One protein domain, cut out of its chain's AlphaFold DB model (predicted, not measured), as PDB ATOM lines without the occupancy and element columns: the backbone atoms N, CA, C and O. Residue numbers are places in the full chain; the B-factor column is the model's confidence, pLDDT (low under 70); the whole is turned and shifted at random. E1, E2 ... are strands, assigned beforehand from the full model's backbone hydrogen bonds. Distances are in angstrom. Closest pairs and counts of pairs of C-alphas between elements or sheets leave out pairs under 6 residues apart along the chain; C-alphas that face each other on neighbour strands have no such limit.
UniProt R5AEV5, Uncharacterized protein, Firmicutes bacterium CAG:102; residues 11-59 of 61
ATOM      1  N   MET A  11      61.869  23.729   8.238       94.25
ATOM      2  CA  MET A  11      61.307  22.791   9.207       94.25
ATOM      3  C   MET A  11      61.191  21.392   8.606       94.25
ATOM      4  O   MET A  11      61.053  21.249   7.390       94.25
ATOM      5  N   ILE A  12      61.220  20.364   9.456       94.94
ATOM      6  CA  ILE A  12      60.941  18.984   9.042       94.94
ATOM      7  C   ILE A  12      59.455  18.892   8.681       94.94
ATOM      8  O   ILE A  12      58.598  19.185   9.513       94.94
ATOM      9  N   LEU A  13      59.160  18.492   7.444       94.31
ATOM     10  CA  LEU A  13      57.798  18.199   6.990       94.31
ATOM     11  C   LEU A  13      57.478  16.714   7.125       94.31
ATOM     12  O   LEU A  13      56.380  16.340   7.525       94.31
ATOM     13  N   GLU A  14      58.446  15.867   6.786       94.31
ATOM     14  CA  GLU A  14      58.277  14.422   6.782       94.31
ATOM     15  C   GLU A  14      59.561  13.761   7.268       94.31
ATOM     16  O   GLU A  14      60.667  14.110   6.847       94.31
ATOM     17  N   ARG A  15      59.396  12.767   8.138       93.75
ATOM     18  CA  ARG A  15      60.440  11.804   8.459       93.75
ATOM     19  C   ARG A  15      60.099  10.504   7.745       93.75
ATOM     20  O   ARG A  15      59.116   9.859   8.109       93.75
ATOM     21  N   GLY A  16      60.906  10.140   6.754       92.81
ATOM     22  CA  GLY A  16      60.773   8.868   6.055       92.81
ATOM     23  C   GLY A  16      60.963   7.660   6.984       92.81
ATOM     24  O   GLY A  16      61.366   7.813   8.143       92.81
ATOM     25  N   PRO A  17      60.682   6.442   6.490       95.38
ATOM     26  CA  PRO A  17      60.908   5.222   7.254       95.38
ATOM     27  C   PRO A  17      62.392   5.046   7.600       95.38
ATOM     28  O   PRO A  17      63.269   5.676   7.005       95.38
ATOM     29  N   LEU A  18      62.658   4.168   8.566       95.06
ATOM     30  CA  LEU A  18      64.012   3.714   8.859       95.06
ATOM     31  C   LEU A  18      64.551   2.923   7.663       95.06
ATOM     32  O   LEU A  18      63.895   1.987   7.202       95.06
ATOM     33  N   LEU A  19      65.727   3.301   7.177       95.31
ATOM     34  CA  LEU A  19      66.406   2.655   6.062       95.31
ATOM     35  C   LEU A  19      67.786   2.173   6.501       95.31
ATOM     36  O   LEU A  19      68.417   2.771   7.371       95.31
ATOM     37  N   PHE A  20      68.249   1.102   5.865       94.44
ATOM     38  CA  PHE A  20      69.556   0.506   6.112       94.44
ATOM     39  C   PHE A  20      70.366   0.553   4.817       94.44
ATOM     40  O   PHE A  20      69.916   0.091   3.770       94.44
ATOM     41  N   GLU A  21      71.536   1.177   4.871       94.19
ATOM     42  CA  GLU A  21      72.503   1.201   3.778       94.19
ATOM     43  C   GLU A  21      73.491   0.044   3.955       94.19
ATOM     44  O   GLU A  21      73.939  -0.202   5.074       94.19
ATOM     45  N   ASN A  22      73.839  -0.640   2.858       93.38
ATOM     46  CA  ASN A  22      74.771  -1.779   2.811       93.38
ATOM     47  C   ASN A  22      74.348  -3.033   3.601       93.38
ATOM     48  O   ASN A  22      75.192  -3.868   3.905       93.38
ATOM     49  N   ASP A  23      73.062  -3.208   3.915       91.50
ATOM     50  CA  ASP A  23      72.555  -4.439   4.557       91.50
ATOM     51  C   ASP A  23      72.716  -5.695   3.668       91.50
ATOM     52  O   ASP A  23      72.684  -6.831   4.131       91.50
ATOM     53  N   ASP A  24      72.943  -5.496   2.371       91.94
ATOM     54  CA  ASP A  24      73.159  -6.528   1.359       91.94
ATOM     55  C   ASP A  24      74.643  -6.847   1.092       91.94
ATOM     56  O   ASP A  24      74.949  -7.763   0.325       91.94
ATOM     57  N   ARG A  25      75.580  -6.104   1.699       90.75
ATOM     58  CA  ARG A  25      77.020  -6.193   1.412       90.75
ATOM     59  C   ARG A  25      77.799  -6.699   2.617       90.75
ATOM     60  O   ARG A  25      77.819  -6.073   3.665       90.75
ATOM     61  N   ALA A  26      78.515  -7.807   2.441       89.25
ATOM     62  CA  ALA A  26      79.347  -8.385   3.500       89.25
ATOM     63  C   ALA A  26      80.675  -7.631   3.728       89.25
ATOM     64  O   ALA A  26      81.334  -7.846   4.743       89.25
ATOM     65  N   ASP A  27      81.094  -6.788   2.782       93.69
ATOM     66  CA  ASP A  27      82.364  -6.052   2.797       93.69
ATOM     67  C   ASP A  27      82.230  -4.596   3.274       93.69
ATOM     68  O   ASP A  27      83.235  -3.893   3.394       93.69
ATOM     69  N   MET A  28      81.010  -4.136   3.566       91.81
ATOM     70  CA  MET A  28      80.726  -2.771   4.010       91.81
ATOM     71  C   MET A  28      79.888  -2.779   5.295       91.81
ATOM     72  O   MET A  28      79.038  -3.648   5.462       91.81
ATOM     73  N   PRO A  29      80.092  -1.821   6.216       90.12
ATOM     74  CA  PRO A  29      79.279  -1.740   7.420       90.12
ATOM     75  C   PRO A  29      77.846  -1.316   7.081       90.12
ATOM     76  O   PRO A  29      77.630  -0.347   6.343       90.12
ATOM     77  N   THR A  30      76.874  -2.008   7.674       93.38
ATOM     78  CA  THR A  30      75.467  -1.610   7.641       93.38
ATOM     79  C   THR A  30      75.278  -0.319   8.437       93.38
ATOM     80  O   THR A  30      75.695  -0.240   9.592       93.38
ATOM     81  N   ARG A  31      74.643   0.698   7.843       94.19
ATOM     82  CA  ARG A  31      74.333   1.973   8.517       94.19
ATOM     83  C   ARG A  31      72.842   2.261   8.475       94.19
ATOM     84  O   ARG A  31      72.236   2.218   7.406       94.19
ATOM     85  N   ALA A  32      72.261   2.606   9.619       95.12
ATOM     86  CA  ALA A  32      70.858   2.983   9.713       95.12
ATOM     87  C   ALA A  32      70.682   4.503   9.566       95.12
ATOM     88  O   ALA A  32      71.412   5.286  10.182       95.12
ATOM     89  N   TYR A  33      69.711   4.934   8.762       96.06
ATOM     90  CA  TYR A  33      69.411   6.350   8.551       96.06
ATOM     91  C   TYR A  33      67.920   6.612   8.330       96.06
ATOM     92  O   TYR A  33      67.152   5.733   7.935       96.06
ATOM     93  N   TYR A  34      67.520   7.861   8.548       96.75
ATOM     94  CA  TYR A  34      66.241   8.400   8.095       96.75
ATOM     95  C   TYR A  34      66.460   9.360   6.925       96.75
ATOM     96  O   TYR A  34      67.420  10.127   6.920       96.75
ATOM     97  N   ASN A  35      65.526   9.377   5.974       96.62
ATOM     98  CA  ASN A  35      65.422  10.463   4.999       96.62
ATOM     99  C   ASN A  35      64.485  11.538   5.548       96.62
ATOM    100  O   ASN A  35      63.269  11.335   5.612       96.62
ATOM    101  N   PHE A  36      65.041  12.668   5.972       96.00
ATOM    102  CA  PHE A  36      64.264  13.821   6.415       96.00
ATOM    103  C   PHE A  36      63.963  14.709   5.218       96.00
ATOM    104  O   PHE A  36      64.861  15.048   4.451       96.00
ATOM    105  N   LYS A  37      62.704  15.115   5.077       95.88
ATOM    106  CA  LYS A  37      62.285  16.101   4.084       95.88
ATOM    107  C   LYS A  37      61.976  17.413   4.774       95.88
ATOM    108  O   LYS A  37      61.229  17.455   5.756       95.88
ATOM    109  N   PHE A  38      62.516  18.490   4.227       95.81
ATOM    110  CA  PHE A  38      62.423  19.825   4.793       95.81
ATOM    111  C   PHE A  38      61.611  20.761   3.900       95.81
ATOM    112  O   PHE A  38      61.711  20.720   2.672       95.81
ATOM    113  N   GLY A  39      60.848  21.642   4.540       95.31
ATOM    114  CA  GLY A  39      60.022  22.677   3.920       95.31
ATOM    115  C   GLY A  39      60.244  24.040   4.553       95.31
ATOM    116  O   GLY A  39      60.875  24.164   5.604       95.31
ATOM    117  N   CYS A  40      59.759  25.099   3.906       95.75
ATOM    118  CA  CYS A  40      59.916  26.441   4.455       95.75
ATOM    119  C   CYS A  40      58.979  26.650   5.649       95.75
ATOM    120  O   CYS A  40      57.782  26.424   5.552       95.75
ATOM    121  N   ARG A  41      59.484  27.179   6.764       93.62
ATOM    122  CA  ARG A  41      58.635  27.450   7.933       93.62
ATOM    123  C   ARG A  41      57.692  28.643   7.759       93.62
ATOM    124  O   ARG A  41      56.724  28.763   8.498       93.62
ATOM    125  N   ASN A  42      57.977  29.538   6.815       94.06
ATOM    126  CA  ASN A  42      57.206  30.762   6.608       94.06
ATOM    127  C   ASN A  42      55.892  30.489   5.847       94.06
ATOM    128  O   ASN A  42      55.976  30.189   4.654       94.06
ATOM    129  N   PRO A  43      54.708  30.713   6.453       92.56
ATOM    130  CA  PRO A  43      53.412  30.484   5.805       92.56
ATOM    131  C   PRO A  43      53.144  31.357   4.580       92.56
ATOM    132  O   PRO A  43      52.388  30.975   3.693       92.56
ATOM    133  N   ALA A  44      53.777  32.529   4.498       95.06
ATOM    134  CA  ALA A  44      53.657  33.415   3.343       95.06
ATOM    135  C   ALA A  44      54.598  33.022   2.186       95.06
ATOM    136  O   ALA A  44      54.557  33.625   1.112       95.06
ATOM    137  N   CYS A  45      55.491  32.052   2.394       94.50
ATOM    138  CA  CYS A  45      56.438  31.621   1.378       94.50
ATOM    139  C   CYS A  45      55.791  30.617   0.420       94.50
ATOM    140  O   CYS A  45      55.137  29.666   0.835       94.50
ATOM    141  N   VAL A  46      56.099  30.738  -0.874       94.19
ATOM    142  CA  VAL A  46      55.657  29.802  -1.933       94.19
ATOM    143  C   VAL A  46      56.117  28.348  -1.734       94.19
ATOM    144  O   VAL A  46      55.705  27.459  -2.486       94.19
ATOM    145  N   ASN A  47      56.997  28.130  -0.755       92.88
ATOM    146  CA  ASN A  47      57.602  26.857  -0.393       92.88
ATOM    147  C   ASN A  47      57.147  26.337   0.984       92.88
ATOM    148  O   ASN A  47      57.774  25.403   1.477       92.88
ATOM    149  N   HIS A  48      56.143  26.948   1.631       88.81
ATOM    150  CA  HIS A  48      55.728  26.564   2.988       88.81
ATOM    151  C   HIS A  48      55.403  25.067   3.100       88.81
ATOM    152  O   HIS A  48      55.998  24.355   3.899       88.81
ATOM    153  N   ASP A  49      54.574  24.578   2.178       88.94
ATOM    154  CA  ASP A  49      54.104  23.188   2.149       88.94
ATOM    155  C   ASP A  49      54.793  22.354   1.061       88.94
ATOM    156  O   ASP A  49      54.235  21.392   0.534       88.94
ATOM    157  N   LYS A  50      56.001  22.756   0.654       93.44
ATOM    158  CA  LYS A  50      56.767  22.051  -0.378       93.44
ATOM    159  C   LYS A  50      58.054  21.514   0.203       93.44
ATOM    160  O   LYS A  50      58.770  22.221   0.910       93.44
ATOM    161  N   VAL A  51      58.387  20.291  -0.193       94.94
ATOM    162  CA  VAL A  51      59.718  19.738   0.034       94.94
ATOM    163  C   VAL A  51      60.705  20.525  -0.820       94.94
ATOM    164  O   VAL A  51      60.581  20.584  -2.043       94.94
ATOM    165  N   VAL A  52      61.667  21.169  -0.167       94.38
ATOM    166  CA  VAL A  52      62.728  21.948  -0.824       94.38
ATOM    167  C   VAL A  52      64.110  21.342  -0.628       94.38
ATOM    168  O   VAL A  52      65.054  21.746  -1.305       94.38
ATOM    169  N   CYS A  53      64.239  20.407   0.310       93.38
ATOM    170  CA  CYS A  53      65.479  19.720   0.620       93.38
ATOM    171  C   CYS A  53      65.171  18.355   1.238       93.38
ATOM    172  O   CYS A  53      64.174  18.205   1.948       93.38
ATOM    173  N   GLU A  54      66.040  17.386   0.971       95.25
ATOM    174  CA  GLU A  54      66.056  16.086   1.629       95.25
ATOM    175  C   GLU A  54      67.455  15.838   2.194       95.25
ATOM    176  O   GLU A  54      68.452  16.177   1.550       95.25
ATOM    177  N   GLU A  55      67.534  15.259   3.388       94.94
ATOM    178  CA  GLU A  55      68.794  14.949   4.061       94.94
ATOM    179  C   GLU A  55      68.756  13.538   4.646       94.94
ATOM    180  O   GLU A  55      67.778  13.142   5.288       94.94
ATOM    181  N   LYS A  56      69.841  12.787   4.432       95.12
ATOM    182  CA  LYS A  56      70.085  11.513   5.109       95.12
ATOM    183  C   LYS A  56      70.656  11.798   6.495       95.12
ATOM    184  O   LYS A  56      71.763  12.316   6.597       95.12
ATOM    185  N   VAL A  57      69.925  11.422   7.539       94.50
ATOM    186  CA  VAL A  57      70.364  11.547   8.935       94.50
ATOM    187  C   VAL A  57      70.655  10.152   9.480       94.50
ATOM    188  O   VAL A  57      69.729   9.356   9.650       94.50
ATOM    189  N   TYR A  58      71.932   9.849   9.714       94.75
ATOM    190  CA  TYR A  58      72.370   8.581  10.305       94.75
ATOM    191  C   TYR A  58      72.111   8.573  11.816       94.75
ATOM    192  O   TYR A  58      72.154   9.616  12.460       94.75
ATOM    193  N   ILE A  59      71.790   7.403  12.370       90.06
ATOM    194  CA  ILE A  59      71.396   7.260  13.787       90.06
ATOM    195  C   ILE A  59      72.610   7.143  14.722       90.06
ATOM    196  O   ILE A  59      72.483   7.413  15.912       90.06
TER     197      ILE A  59
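This is residues 11 to 59 of the 61 residues of an uncharacterized protein of Firmicutes bacterium CAG:102 (UniProt R5AEV5). You are looking at a long, narrow, twisted ribbon of three antiparallel strands, with E2 in the middle and E1 and E3 on its two sides, and with a loop extending the rod at each end, residues 22 to 30 at one and residues 41 to 52 at the other. The strands follow one another as E1, E2, E3, both along the printed part and across the sheet: a meander, each strand the antiparallel neighbour of the one before. The printed part has 49 residues, with three named strands and no named helix, and its class is all strand. The whole is only just loose, close to extended, with a radius of gyration of the C-alphas of 14.5 A, and its C-alphas span 49 by 12 by 12 A.

Find C-alpha 11 at (61.307, 22.791, 9.207), where E1 begins; it holds residues 11 to 21 and measures 24.9 A from first to last C-alpha. Look at Glu 14, where E1 bends by 68 degrees. Next go to C-alpha 31 at (74.333, 1.973, 8.517), where E2 begins; it holds residues 31 to 40 and measures 28.7 A. Then read E3, residues 53 to 58, which measures 16.3 A and ends at C-alpha 58 at (72.370, 8.581, 10.305).

Begin with the sheet, whose inner strand is E2 and whose edge strands are E1 and E3. E1 and E2 form a hairpin and are antiparallel, with 161 degrees between their directions. Look at the C-alphas of Ile 12 and Phe 38, which face each other at 4.6 A, and at those of Phe 20 and Ala 32, also at 4.6 A. Between these strands, N 11 and O 39 are within hydrogen-bond range at 2.8 A, and so are N 33 and O 19 at 2.9 A. E2 and E3 form the second hairpin, antiparallel at 152 degrees. Here the C-alphas of Tyr 33 and Tyr 58 face each other at 4.1 A, and N 38 and O 53 are within hydrogen-bond range at 2.8 A. The sheet is strongly twisted, but only just: its C-alphas lie up to 4.3 A off their best plane.

The two C-alphas farthest apart are those of Ala 26 and Ala 44, at 49.1 A, one in each link. The link from E1 to E2, nine residues, is short, and the link from E2 to E3, 12 residues, is long. The C-alphas of Met 11 and Ile 59, the first and last printed, are 19.1 A apart. The printed part has no cut. The mean pLDDT of the printed part is 93.8, and no printed residue of this model is under 70.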